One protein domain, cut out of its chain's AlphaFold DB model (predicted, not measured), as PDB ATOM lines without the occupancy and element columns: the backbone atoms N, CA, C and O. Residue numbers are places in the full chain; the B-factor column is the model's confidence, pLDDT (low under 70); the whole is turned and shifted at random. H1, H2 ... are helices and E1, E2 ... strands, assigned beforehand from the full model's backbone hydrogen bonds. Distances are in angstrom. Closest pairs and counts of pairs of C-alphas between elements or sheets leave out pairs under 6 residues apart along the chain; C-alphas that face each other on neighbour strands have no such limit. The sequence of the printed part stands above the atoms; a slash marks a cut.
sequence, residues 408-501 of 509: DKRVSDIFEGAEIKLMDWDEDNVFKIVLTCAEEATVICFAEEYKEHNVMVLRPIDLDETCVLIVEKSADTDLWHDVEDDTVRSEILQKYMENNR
ATOM      1  N   ASP A 408      25.562 -35.741 -16.899       82.88
ATOM      2  CA  ASP A 408      26.260 -36.992 -17.180       82.88
ATOM      3  C   ASP A 408      26.166 -37.901 -15.951       82.88
ATOM      4  O   ASP A 408      26.628 -37.520 -14.870       82.88
ATOM      5  N   LYS A 409      25.516 -39.057 -16.093       84.19
ATOM      6  CA  LYS A 409      25.431 -40.074 -15.041       84.19
ATOM      7  C   LYS A 409      26.102 -41.357 -15.493       84.19
ATOM      8  O   LYS A 409      26.130 -41.687 -16.681       84.19
ATOM      9  N   ARG A 410      26.630 -42.089 -14.520       83.25
ATOM     10  CA  ARG A 410      27.133 -43.448 -14.701       83.25
ATOM     11  C   ARG A 410      25.974 -44.435 -14.549       83.25
ATOM     12  O   ARG A 410      24.996 -44.158 -13.852       83.25
ATOM     13  N   VAL A 411      26.088 -45.611 -15.153       79.69
ATOM     14  CA  VAL A 411      25.146 -46.732 -14.991       79.69
ATOM     15  C   VAL A 411      24.973 -47.071 -13.507       79.69
ATOM     16  O   VAL A 411      23.846 -47.220 -13.037       79.69
ATOM     17  N   SER A 412      26.075 -47.058 -12.753       77.06
ATOM     18  CA  SER A 412      26.091 -47.274 -11.297       77.06
ATOM     19  C   SER A 412      25.343 -46.216 -10.469       77.06
ATOM     20  O   SER A 412      25.015 -46.471  -9.312       77.06
ATOM     21  N   ASP A 413      25.032 -45.042 -11.035       78.12
ATOM     22  CA  ASP A 413      24.222 -44.022 -10.352       78.12
ATOM     23  C   ASP A 413      22.715 -44.345 -10.398       78.12
ATOM     24  O   ASP A 413      21.927 -43.721  -9.679       78.12
ATOM     25  N   ILE A 414      22.300 -45.260 -11.283       73.62
ATOM     26  CA  ILE A 414      20.890 -45.585 -11.562       73.62
ATOM     27  C   ILE A 414      20.579 -47.055 -11.256       73.62
ATOM     28  O   ILE A 414      19.481 -47.352 -10.787       73.62
ATOM     29  N   PHE A 415      21.529 -47.960 -11.482       76.31
ATOM     30  CA  PHE A 415      21.375 -49.398 -11.288       76.31
ATOM     31  C   PHE A 415      22.368 -49.920 -10.241       76.31
ATOM     32  O   PHE A 415      23.469 -49.392 -10.111       76.31
ATOM     33  N   GLU A 416      22.025 -51.002  -9.531       67.38
ATOM     34  CA  GLU A 416      22.924 -51.674  -8.567       67.38
ATOM     35  C   GLU A 416      24.040 -52.507  -9.250       67.38
ATOM     36  O   GLU A 416      24.594 -53.432  -8.661       67.38
ATOM     37  N   GLY A 417      24.417 -52.161 -10.486       67.75
ATOM     38  CA  GLY A 417      25.427 -52.850 -11.293       67.75
ATOM     39  C   GLY A 417      26.120 -51.925 -12.299       67.75
ATOM     40  O   GLY A 417      25.730 -50.774 -12.478       67.75
ATOM     41  N   ALA A 418      27.174 -52.430 -12.949       71.19
ATOM     42  CA  ALA A 418      27.980 -51.679 -13.924       71.19
ATOM     43  C   ALA A 418      27.626 -51.982 -15.395       71.19
ATOM     44  O   ALA A 418      28.119 -51.309 -16.297       71.19
ATOM     45  N   GLU A 419      26.773 -52.981 -15.635       79.50
ATOM     46  CA  GLU A 419      26.432 -53.481 -16.968       79.50
ATOM     47  C   GLU A 419      24.912 -53.510 -17.165       79.50
ATOM     48  O   GLU A 419      24.161 -53.891 -16.263       79.50
ATOM     49  N   ILE A 420      24.454 -53.136 -18.360       80.31
ATOM     50  CA  ILE A 420      23.038 -53.105 -18.746       80.31
ATOM     51  C   ILE A 420      22.800 -53.897 -20.035       80.31
ATOM     52  O   ILE A 420      23.640 -53.942 -20.940       80.31
ATOM     53  N   LYS A 421      21.615 -54.505 -20.141       81.69
ATOM     54  CA  LYS A 421      21.084 -55.071 -21.390       81.69
ATOM     55  C   LYS A 421      20.097 -54.105 -22.024       81.69
ATOM     56  O   LYS A 421      19.256 -53.534 -21.332       81.69
ATOM     57  N   LEU A 422      20.184 -53.977 -23.343       78.06
ATOM     58  CA  LEU A 422      19.288 -53.171 -24.163       78.06
ATOM     59  C   LEU A 422      18.319 -54.088 -24.905       78.06
ATOM     60  O   LEU A 422      18.752 -54.957 -25.656       78.06
ATOM     61  N   MET A 423      17.019 -53.910 -24.684       75.56
ATOM     62  CA  MET A 423      15.969 -54.600 -25.437       75.56
ATOM     63  C   MET A 423      15.164 -53.570 -26.224       75.56
ATOM     64  O   MET A 423      14.731 -52.571 -25.652       75.56
ATOM     65  N   ASP A 424      14.960 -53.791 -27.522       71.88
ATOM     66  CA  ASP A 424      14.125 -52.899 -28.329       71.88
ATOM     67  C   ASP A 424      12.677 -52.946 -27.819       71.88
ATOM     68  O   ASP A 424      12.124 -54.020 -27.567       71.88
ATOM     69  N   TRP A 425      12.093 -51.766 -27.598       59.97
ATOM     70  CA  TRP A 425      10.760 -51.638 -27.006       59.97
ATOM     71  C   TRP A 425       9.669 -51.360 -28.048       59.97
ATOM     72  O   TRP A 425       8.529 -51.756 -27.825       59.97
ATOM     73  N   ASP A 426      10.000 -50.726 -29.181       57.03
ATOM     74  CA  ASP A 426       9.039 -50.467 -30.264       57.03
ATOM     75  C   ASP A 426       9.753 -50.215 -31.612       57.03
ATOM     76  O   ASP A 426      10.648 -49.369 -31.679       57.03
ATOM     77  N   GLU A 427       9.366 -50.925 -32.682       50.56
ATOM     78  CA  GLU A 427       9.963 -50.793 -34.033       50.56
ATOM     79  C   GLU A 427       9.347 -49.647 -34.870       50.56
ATOM     80  O   GLU A 427       9.940 -49.231 -35.863       50.56
ATOM     81  N   ASP A 428       8.204 -49.082 -34.457       45.94
ATOM     82  CA  ASP A 428       7.401 -48.148 -35.273       45.94
ATOM     83  C   ASP A 428       7.550 -46.652 -34.902       45.94
ATOM     84  O   ASP A 428       6.810 -45.799 -35.405       45.94
ATOM     85  N   ASN A 429       8.515 -46.285 -34.049       46.62
ATOM     86  CA  ASN A 429       8.750 -44.889 -33.657       46.62
ATOM     87  C   ASN A 429       9.927 -44.240 -34.406       46.62
ATOM     88  O   ASN A 429      10.966 -44.847 -34.638       46.62
ATOM     89  N   VAL A 430       9.792 -42.942 -34.710       48.91
ATOM     90  CA  VAL A 430      10.849 -42.108 -35.331       48.91
ATOM     91  C   VAL A 430      12.103 -41.997 -34.440       48.91
ATOM     92  O   VAL A 430      13.189 -41.700 -34.929       48.91
ATOM     93  N   PHE A 431      11.969 -42.274 -33.139       55.47
ATOM     94  CA  PHE A 431      13.056 -42.318 -32.162       55.47
ATOM     95  C   PHE A 431      13.215 -43.741 -31.623       55.47
ATOM     96  O   PHE A 431      12.220 -44.366 -31.255       55.47
ATOM     97  N   LYS A 432      14.455 -44.237 -31.522       70.75
ATOM     98  CA  LYS A 432      14.738 -45.568 -30.971       70.75
ATOM     99  C   LYS A 432      14.464 -45.560 -29.464       70.75
ATOM    100  O   LYS A 432      15.168 -44.887 -28.710       70.75
ATOM    101  N   ILE A 433      13.430 -46.275 -29.025       73.56
ATOM    102  CA  ILE A 433      13.111 -46.454 -27.603       73.56
ATOM    103  C   ILE A 433      13.590 -47.836 -27.176       73.56
ATOM    104  O   ILE A 433      13.262 -48.846 -27.800       73.56
ATOM    105  N   VAL A 434      14.371 -47.868 -26.103       77.56
ATOM    106  CA  VAL A 434      15.035 -49.071 -25.616       77.56
ATOM    107  C   VAL A 434      14.698 -49.276 -24.146       77.56
ATOM    108  O   VAL A 434      14.719 -48.342 -23.340       77.56
ATOM    109  N   LEU A 435      14.401 -50.518 -23.793       74.56
ATOM    110  CA  LEU A 435      14.286 -50.965 -22.418       74.56
ATOM    111  C   LEU A 435      15.692 -51.298 -21.897       74.56
ATOM    112  O   LEU A 435      16.342 -52.226 -22.382       74.56
ATOM    113  N   THR A 436      16.166 -50.527 -20.922       73.50
ATOM    114  CA  THR A 436      17.411 -50.801 -20.190       73.50
ATOM    115  C   THR A 436      17.122 -51.698 -18.993       73.50
ATOM    116  O   THR A 436      16.333 -51.319 -18.126       73.50
ATOM    117  N   CYS A 437      17.755 -52.871 -18.948       66.38
ATOM    118  CA  CYS A 437      17.617 -53.850 -17.869       66.38
ATOM    119  C   CYS A 437      18.955 -54.068 -17.161       66.38
ATOM    120  O   CYS A 437      19.920 -54.492 -17.805       66.38
ATOM    121  N   ALA A 438      18.984 -53.883 -15.842       72.81
ATOM    122  CA  ALA A 438      20.020 -54.439 -14.973       72.81
ATOM    123  C   ALA A 438      19.348 -55.184 -13.818       72.81
ATOM    124  O   ALA A 438      18.556 -54.606 -13.076       72.81
ATOM    125  N   GLU A 439      19.653 -56.477 -13.694       69.62
ATOM    126  CA  GLU A 439      19.078 -57.378 -12.688       69.62
ATOM    127  C   GLU A 439      17.534 -57.323 -12.627       69.62
ATOM    128  O   GLU A 439      16.883 -57.827 -13.544       69.62
ATOM    129  N   GLU A 440      16.952 -56.727 -11.578       63.75
ATOM    130  CA  GLU A 440      15.497 -56.577 -11.377       63.75
ATOM    131  C   GLU A 440      14.952 -55.186 -11.765       63.75
ATOM    132  O   GLU A 440      13.736 -54.983 -11.792       63.75
ATOM    133  N   ALA A 441      15.825 -54.224 -12.083       71.12
ATOM    134  CA  ALA A 441      15.443 -52.854 -12.408       71.12
ATOM    135  C   ALA A 441      15.361 -52.640 -13.927       71.12
ATOM    136  O   ALA A 441      16.315 -52.879 -14.673       71.12
ATOM    137  N   THR A 442      14.210 -52.143 -14.383       76.38
ATOM    138  CA  THR A 442      13.966 -51.772 -15.779       76.38
ATOM    139  C   THR A 442      13.673 -50.280 -15.883       76.38
ATOM    140  O   THR A 442      12.864 -49.729 -15.138       76.38
ATOM    141  N   VAL A 443      14.342 -49.613 -16.820       79.56
ATOM    142  CA  VAL A 443      14.119 -48.195 -17.129       79.56
ATOM    143  C   VAL A 443      13.918 -48.057 -18.634       79.56
ATOM    144  O   VAL A 443      14.622 -48.689 -19.420       79.56
ATOM    145  N   ILE A 444      12.948 -47.246 -19.049       81.31
ATOM    146  CA  ILE A 444      12.714 -46.943 -20.464       81.31
ATOM    147  C   ILE A 444      13.571 -45.736 -20.846       81.31
ATOM    148  O   ILE A 444      13.528 -44.703 -20.169       81.31
ATOM    149  N   CYS A 445      14.333 -45.861 -21.930       81.38
ATOM    150  CA  CYS A 445      15.239 -44.827 -22.414       81.38
ATOM    151  C   CYS A 445      15.000 -44.506 -23.894       81.38
ATOM    152  O   CYS A 445      14.742 -45.397 -24.701       81.38
ATOM    153  N   PHE A 446      15.168 -43.238 -24.270       82.62
ATOM    154  CA  PHE A 446      15.475 -42.886 -25.658       82.62
ATOM    155  C   PHE A 446      16.938 -43.216 -25.937       82.62
ATOM    156  O   PHE A 446      17.795 -42.895 -25.114       82.62
ATOM    157  N   ALA A 447      17.218 -43.833 -27.079       83.25
ATOM    158  CA  ALA A 447      18.558 -44.220 -27.491       83.25
ATOM    159  C   ALA A 447      18.981 -43.473 -28.760       83.25
ATOM    160  O   ALA A 447      18.247 -43.441 -29.749       83.25
ATOM    161  N   GLU A 448      20.188 -42.912 -28.744       82.75
ATOM    162  CA  GLU A 448      20.819 -42.279 -29.904       82.75
ATOM    163  C   GLU A 448      22.224 -42.865 -30.104       82.75
ATOM    164  O   GLU A 448      23.004 -42.971 -29.157       82.75
ATOM    165  N   GLU A 449      22.537 -43.296 -31.327       81.00
ATOM    166  CA  GLU A 449      23.777 -44.012 -31.641       81.00
ATOM    167  C   GLU A 449      24.818 -43.085 -32.285       81.00
ATOM    168  O   GLU A 449      24.556 -42.437 -33.301       81.00
ATOM    169  N   TYR A 450      26.030 -43.080 -31.729       79.69
ATOM    170  CA  TYR A 450      27.168 -42.286 -32.186       79.69
ATOM    171  C   TYR A 450      28.237 -43.203 -32.794       79.69
ATOM    172  O   TYR A 450      29.132 -43.708 -32.114       79.69
ATOM    173  N   LYS A 451      28.154 -43.391 -34.117       74.69
ATOM    174  CA  LYS A 451      29.001 -44.324 -34.891       74.69
ATOM    175  C   LYS A 451      30.501 -44.021 -34.844       74.69
ATOM    176  O   LYS A 451      31.298 -44.926 -35.039       74.69
ATOM    177  N   GLU A 452      30.887 -42.769 -34.603       69.56
ATOM    178  CA  GLU A 452      32.300 -42.354 -34.539       69.56
ATOM    179  C   GLU A 452      33.060 -43.031 -33.388       69.56
ATOM    180  O   GLU A 452      34.257 -43.267 -33.517       69.56
ATOM    181  N   HIS A 453      32.354 -43.400 -32.312       67.69
ATOM    182  CA  HIS A 453      32.936 -44.020 -31.119       67.69
ATOM    183  C   HIS A 453      32.303 -45.379 -30.764       67.69
ATOM    184  O   HIS A 453      32.681 -45.974 -29.765       67.69
ATOM    185  N   ASN A 454      31.353 -45.895 -31.560       76.94
ATOM    186  CA  ASN A 454      30.514 -47.059 -31.208       76.94
ATOM    187  C   ASN A 454      29.814 -46.914 -29.841       76.94
ATOM    188  O   ASN A 454      29.653 -47.881 -29.095       76.94
ATOM    189  N   VAL A 455      29.388 -45.692 -29.523       83.75
ATOM    190  CA  VAL A 455      28.754 -45.350 -28.248       83.75
ATOM    191  C   VAL A 455      27.262 -45.129 -28.452       83.75
ATOM    192  O   VAL A 455      26.822 -44.626 -29.489       83.75
ATOM    193  N   MET A 456      26.477 -45.474 -27.438       84.69
ATOM    194  CA  MET A 456      25.054 -45.180 -27.368       84.69
ATOM    195  C   MET A 456      24.770 -44.233 -26.205       84.69
ATOM    196  O   MET A 456      25.215 -44.450 -25.077       84.69
ATOM    197  N   VAL A 457      24.009 -43.178 -26.488       84.44
ATOM    198  CA  VAL A 457      23.505 -42.251 -25.477       84.44
ATOM    199  C   VAL A 457      22.088 -42.666 -25.119       84.44
ATOM    200  O   VAL A 457      21.215 -42.729 -25.984       84.44
ATOM    201  N   LEU A 458      21.862 -42.951 -23.840       84.38
ATOM    202  CA  LEU A 458      20.572 -43.366 -23.306       84.38
ATOM    203  C   LEU A 458      20.022 -42.261 -22.413       84.38
ATOM    204  O   LEU A 458      20.637 -41.879 -21.417       84.38
ATOM    205  N   ARG A 459      18.841 -41.754 -22.756       83.75
ATOM    206  CA  ARG A 459      18.118 -40.754 -21.971       83.75
ATOM    207  C   ARG A 459      16.912 -41.406 -21.291       83.75
ATOM    208  O   ARG A 459      15.932 -41.695 -21.982       83.75
ATOM    209  N   PRO A 460      16.929 -41.582 -19.962       82.19
ATOM    210  CA  PRO A 460      15.791 -42.110 -19.217       82.19
ATOM    211  C   PRO A 460      14.549 -41.222 -19.349       82.19
ATOM    212  O   PRO A 460      14.638 -39.996 -19.237       82.19
ATOM    213  N   ILE A 461      13.384 -41.839 -19.562       76.38
ATOM    214  CA  ILE A 461      12.109 -41.126 -19.748       76.38
ATOM    215  C   ILE A 461      11.477 -40.740 -18.400       76.38
ATOM    216  O   ILE A 461      10.963 -39.630 -18.255       76.38
ATOM    217  N   ASP A 462      11.575 -41.619 -17.401       69.25
ATOM    218  CA  ASP A 462      10.810 -41.518 -16.147       69.25
ATOM    219  C   ASP A 462      11.595 -40.943 -14.955       69.25
ATOM    220  O   ASP A 462      11.092 -40.904 -13.829       69.25
ATOM    221  N   LEU A 463      12.827 -40.466 -15.165       67.06
ATOM    222  CA  LEU A 463      13.620 -39.869 -14.088       67.06
ATOM    223  C   LEU A 463      13.293 -38.383 -13.874       67.06
ATOM    224  O   LEU A 463      13.129 -37.583 -14.798       67.06
ATOM    225  N   ASP A 464      13.248 -37.990 -12.598       60.97
ATOM    226  CA  ASP A 464      12.971 -36.610 -12.182       60.97
ATOM    227  C   ASP A 464      14.055 -35.618 -12.644       60.97
ATOM    228  O   ASP A 464      13.767 -34.429 -12.837       60.97
ATOM    229  N   GLU A 465      15.280 -36.095 -12.871       68.38
ATOM    230  CA  GLU A 465      16.422 -35.324 -13.370       68.38
ATOM    231  C   GLU A 465      16.660 -35.603 -14.858       68.38
ATOM    232  O   GLU A 465      16.622 -36.748 -15.295       68.38
ATOM    233  N   THR A 466      16.926 -34.555 -15.644       74.31
ATOM    234  CA  THR A 466      17.403 -34.705 -17.023       74.31
ATOM    235  C   THR A 466      18.848 -35.179 -16.993       74.31
ATOM    236  O   THR A 466      19.769 -34.394 -16.769       74.31
ATOM    237  N   CYS A 467      19.040 -36.477 -17.185       80.75
ATOM    238  CA  CYS A 467      20.345 -37.110 -17.268       80.75
ATOM    239  C   CYS A 467      20.468 -37.946 -18.537       80.75
ATOM    240  O   CYS A 467      19.464 -38.325 -19.146       80.75
ATOM    241  N   VAL A 468      21.709 -38.230 -18.903       86.12
ATOM    242  CA  VAL A 468      22.050 -39.189 -19.948       86.12
ATOM    243  C   VAL A 468      23.062 -40.185 -19.403       86.12
ATOM    244  O   VAL A 468      23.866 -39.851 -18.534       86.12
ATOM    245  N   LEU A 469      22.984 -41.405 -19.914       85.25
ATOM    246  CA  LEU A 469      23.982 -42.449 -19.739       85.25
ATOM    247  C   LEU A 469      24.723 -42.589 -21.066       85.25
ATOM    248  O   LEU A 469      24.092 -42.659 -22.122       85.25
ATOM    249  N   ILE A 470      26.047 -42.629 -21.010       86.88
ATOM    250  CA  ILE A 470      26.905 -42.782 -22.184       86.88
ATOM    251  C   ILE A 470      27.566 -44.150 -22.072       86.88
ATOM    252  O   ILE A 470      28.414 -44.361 -21.200       86.88
ATOM    253  N   VAL A 471      27.132 -45.081 -22.919       86.44
ATOM    254  CA  VAL A 471      27.510 -46.490 -22.813       86.44
ATOM    255  C   VAL A 471      28.136 -47.017 -24.094       86.44
ATOM    256  O   VAL A 471      27.719 -46.669 -25.198       86.44
ATOM    257  N   GLU A 472      29.118 -47.893 -23.946       87.25
ATOM    258  CA  GLU A 472      29.746 -48.621 -25.044       87.25
ATOM    259  C   GLU A 472      29.439 -50.115 -24.962       87.25
ATOM    260  O   GLU A 472      29.145 -50.670 -23.896       87.25
ATOM    261  N   LYS A 473      29.464 -50.772 -26.122       82.75
ATOM    262  CA  LYS A 473      29.202 -52.204 -26.222       82.75
ATOM    263  C   LYS A 473      30.477 -52.991 -25.924       82.75
ATOM    264  O   LYS A 473      31.512 -52.751 -26.539       82.75
ATOM    265  N   SER A 474      30.386 -53.974 -25.032       80.12
ATOM    266  CA  SER A 474      31.486 -54.908 -24.774       80.12
ATOM    267  C   SER A 474      31.810 -55.738 -26.025       80.12
ATOM    268  O   SER A 474      30.913 -56.204 -26.726       80.12
ATOM    269  N   ALA A 475      33.099 -55.942 -26.315       71.31
ATOM    270  CA  ALA A 475      33.538 -56.701 -27.490       71.31
ATOM    271  C   ALA A 475      33.167 -58.196 -27.412       71.31
ATOM    272  O   ALA A 475      32.941 -58.834 -28.441       71.31
ATOM    273  N   ASP A 476      33.071 -58.731 -26.192       67.00
ATOM    274  CA  ASP A 476      32.927 -60.167 -25.934       67.00
ATOM    275  C   ASP A 476      31.509 -60.565 -25.490       67.00
ATOM    276  O   ASP A 476      31.181 -61.753 -25.425       67.00
ATOM    277  N   THR A 477      30.644 -59.592 -25.181       72.44
ATOM    278  CA  THR A 477      29.293 -59.829 -24.652       72.44
ATOM    279  C   THR A 477      28.274 -58.861 -25.255       72.44
ATOM    280  O   THR A 477      28.612 -57.765 -25.682       72.44
ATOM    281  N   ASP A 478      26.990 -59.230 -25.267       74.81
ATOM    282  CA  ASP A 478      25.902 -58.336 -25.716       74.81
ATOM    283  C   ASP A 478      25.485 -57.320 -24.628       74.81
ATOM    284  O   ASP A 478      24.329 -56.907 -24.536       74.81
ATOM    285  N   LEU A 479      26.430 -56.972 -23.750       81.50
ATOM    286  CA  LEU A 479      26.252 -56.106 -22.591       81.50
ATOM    287  C   LEU A 479      26.877 -54.739 -22.860       81.50
ATOM    288  O   LEU A 479      27.904 -54.617 -23.536       81.50
ATOM    289  N   TRP A 480      26.242 -53.716 -22.307       84.81
ATOM    290  CA  TRP A 480      26.672 -52.330 -22.407       84.81
ATOM    291  C   TRP A 480      27.168 -51.857 -21.046       84.81
ATOM    292  O   TRP A 480      26.558 -52.180 -20.027       84.81
ATOM    293  N   HIS A 481      28.252 -51.094 -21.029       84.56
ATOM    294  CA  HIS A 481      28.847 -50.532 -19.817       84.56
ATOM    295  C   HIS A 481      29.193 -49.060 -20.038       84.56
ATOM    296  O   HIS A 481      29.173 -48.576 -21.169       84.56
ATOM    297  N   ASP A 482      29.452 -48.327 -18.958       85.69
ATOM    298  CA  ASP A 482      29.871 -46.930 -19.055       85.69
ATOM    299  C   ASP A 482      31.158 -46.785 -19.866       85.69
ATOM    300  O   ASP A 482      32.134 -47.475 -19.591       85.69
ATOM    301  N   VAL A 483      31.195 -45.795 -20.763       84.06
ATOM    302  CA  VAL A 483      32.458 -45.356 -21.376       84.06
ATOM    303  C   VAL A 483      33.414 -44.915 -20.266       84.06
ATOM    304  O   VAL A 483      33.061 -44.047 -19.455       84.06
ATOM    305  N   GLU A 484      34.608 -45.504 -20.198       82.62
ATOM    306  CA  GLU A 484      35.597 -45.175 -19.159       82.62
ATOM    307  C   GLU A 484      36.315 -43.841 -19.418       82.62
ATOM    308  O   GLU A 484      36.655 -43.137 -18.465       82.62
ATOM    309  N   ASP A 485      36.499 -43.460 -20.685       84.44
ATOM    310  CA  ASP A 485      37.193 -42.231 -21.075       84.44
ATOM    311  C   ASP A 485      36.312 -40.981 -20.895       84.44
ATOM    312  O   ASP A 485      35.411 -40.695 -21.689       84.44
ATOM    313  N   ASP A 486      36.611 -40.193 -19.860       84.81
ATOM    314  CA  ASP A 486      35.916 -38.940 -19.553       84.81
ATOM    315  C   ASP A 486      35.987 -37.907 -20.697       84.81
ATOM    316  O   ASP A 486      35.081 -37.078 -20.833       84.81
ATOM    317  N   THR A 487      37.029 -37.939 -21.538       84.62
ATOM    318  CA  THR A 487      37.150 -37.012 -22.676       84.62
ATOM    319  C   THR A 487      36.133 -37.349 -23.761       84.62
ATOM    320  O   THR A 487      35.364 -36.471 -24.160       84.62
ATOM    321  N   VAL A 488      36.027 -38.629 -24.124       83.75
ATOM    322  CA  VAL A 488      35.032 -39.144 -25.077       83.75
ATOM    323  C   VAL A 488      33.616 -38.915 -24.553       83.75
ATOM    324  O   VAL A 488      32.749 -38.455 -25.295       83.75
ATOM    325  N   ARG A 489      33.373 -39.146 -23.255       84.81
ATOM    326  CA  ARG A 489      32.075 -38.827 -22.632       84.81
ATOM    327  C   ARG A 489      31.720 -37.354 -22.777       84.81
ATOM    328  O   ARG A 489      30.598 -37.035 -23.161       84.81
ATOM    329  N   SER A 490      32.663 -36.460 -22.481       84.69
ATOM    330  CA  SER A 490      32.425 -35.017 -22.564       84.69
ATOM    331  C   SER A 490      32.138 -34.553 -23.996       84.69
ATOM    332  O   SER A 490      31.231 -33.747 -24.202       84.69
ATOM    333  N   GLU A 491      32.838 -35.118 -24.982       85.44
ATOM    334  CA  GLU A 491      32.639 -34.835 -26.404       85.44
ATOM    335  C   GLU A 491      31.267 -35.322 -26.888       85.44
ATOM    336  O   GLU A 491      30.517 -34.569 -27.513       85.44
ATOM    337  N   ILE A 492      30.888 -36.554 -26.537       84.94
ATOM    338  CA  ILE A 492      29.591 -37.132 -26.911       84.94
ATOM    339  C   ILE A 492      28.443 -36.391 -26.229       84.94
ATOM    340  O   ILE A 492      27.437 -36.102 -26.876       84.94
ATOM    341  N   LEU A 493      28.589 -36.034 -24.951       84.56
ATOM    342  CA  LEU A 493      27.602 -35.227 -24.238       84.56
ATOM    343  C   LEU A 493      27.401 -33.872 -24.918       84.56
ATOM    344  O   LEU A 493      26.261 -33.442 -25.097       84.56
ATOM    345  N   GLN A 494      28.493 -33.209 -25.308       83.50
ATOM    346  CA  GLN A 494      28.429 -31.935 -26.012       83.50
ATOM    347  C   GLN A 494      27.703 -32.088 -27.354       83.50
ATOM    348  O   GLN A 494      26.753 -31.350 -27.615       83.50
ATOM    349  N   LYS A 495      28.071 -33.093 -28.156       83.50
ATOM    350  CA  LYS A 495      27.437 -33.369 -29.453       83.50
ATOM    351  C   LYS A 495      25.948 -33.710 -29.307       83.50
ATOM    352  O   LYS A 495      25.116 -33.213 -30.063       83.50
ATOM    353  N   TYR A 496      25.588 -34.483 -28.282       82.56
ATOM    354  CA  TYR A 496      24.198 -34.802 -27.956       82.56
ATOM    355  C   TYR A 496      23.396 -33.566 -27.537       82.56
ATOM    356  O   TYR A 496      22.247 -33.400 -27.956       82.56
ATOM    357  N   MET A 497      23.991 -32.678 -26.737       81.06
ATOM    358  CA  MET A 497      23.381 -31.399 -26.358       81.06
ATOM    359  C   MET A 497      23.196 -30.462 -27.556       81.06
ATOM    360  O   MET A 497      22.179 -29.773 -27.624       81.06
ATOM    361  N   GLU A 498      24.149 -30.438 -28.488       78.75
ATOM    362  CA  GLU A 498      24.068 -29.659 -29.729       78.75
ATOM    363  C   GLU A 498      22.937 -30.167 -30.635       78.75
ATOM    364  O   GLU A 498      22.113 -29.364 -31.079       78.75
ATOM    365  N   ASN A 499      22.830 -31.487 -30.823       78.94
ATOM    366  CA  ASN A 499      21.786 -32.121 -31.638       78.94
ATOM    367  C   ASN A 499      20.378 -31.981 -31.036       78.94
ATOM    368  O   ASN A 499      19.404 -31.802 -31.764       78.94
ATOM    369  N   ASN A 500      20.257 -32.043 -29.705       75.44
ATOM    370  CA  ASN A 500      18.973 -31.979 -28.991       75.44
ATOM    371  C   ASN A 500      18.653 -30.577 -28.446       75.44
ATOM    372  O   ASN A 500      17.867 -30.416 -27.503       75.44
ATOM    373  N   ARG A 501      19.277 -29.543 -29.012       74.19
ATOM    374  CA  ARG A 501      19.079 -28.160 -28.594       74.19
ATOM    375  C   ARG A 501      17.694 -27.649 -29.012       74.19
ATOM    376  O   ARG A 501      17.323 -27.769 -30.174       74.19
TER     377      ARG A 501
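What this domain is: This is residues 408 to 501 of the 509 residues of an uncharacterized protein of Blautia sp. BCRC 81119 (UniProt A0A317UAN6). A closed barrel of six strands, E1 to E6, has one helix, H1, packed across its outside over E4 and E5. The strands follow one another round the ring in chain order, and the short E6 closes it against the first part of E1. The printed part has 94 residues, with six named strands and then one named helix; the strand pairs are antiparallel, and the class is mixed, helices and strands. The whole is compact and rounded, with a radius of gyration of the C-alphas of 12.5 A and spans of 32 by 30 by 27 A.

How they stand to each other: Residues 408 to 409 form a short parallel pairing with residues 468 to 469 of E5, residues 467 to 473. E1, residues 419 to 426, and E2, residues 432 to 438, form a hairpin, with N 423 and O 435 2.9 A apart. E2 and E3, residues 441 to 450, form the next hairpin, with N 436 and O 443 at 2.8 A. E3 bends by 65 degrees at residue 444; E2 lies beside its residues 441 to 447 on one side and E4, residues 455 to 460, beside 444 to 450 on the other side. In the hairpin of E3 and E4, N 446 and O 459 are 2.9 A apart. In that of E4 and E5, N 458 and O 469 are 2.8 A apart. E5 and E6, residues 480 to 482, form a hairpin with N 472 and O 481 at 2.9 A. E6 and E1 are antiparallel neighbours, with N 420 and O 480 at 2.8 A. The six strands are a meander, each the antiparallel neighbour of the one before. H1, residues 486 to 499, is on the barrel, outside it, at a height over the sheet of 9.3 A. It runs across the strands, at 64 degrees to E4 on the local plane. The closest C-alphas of H1 and E5 are those of Arg 489 and Ile 470, 6.5 A apart. In H1 every O i to N i+4 pair is within hydrogen-bond range.

Where its parts are: E1 begins at C-alpha 419, (26.432, -53.481, -16.968), and measures 22.1 A. E2 measures 19.0 A, E3 25.3 A, E4 16.1 A and E5 19.7 A. H1 measures 19.8 A and ends at C-alpha 499, (21.786, -32.121, -31.638).

The domain as a whole: The C-alphas farthest apart are those of Asp 476 and Arg 501, 35.0 A. The printed part has no cut, and no link between its named elements is long. The mean pLDDT of the printed part is 76.5; 19 residues are under 70, among them 425 to 431 and 462 to 465.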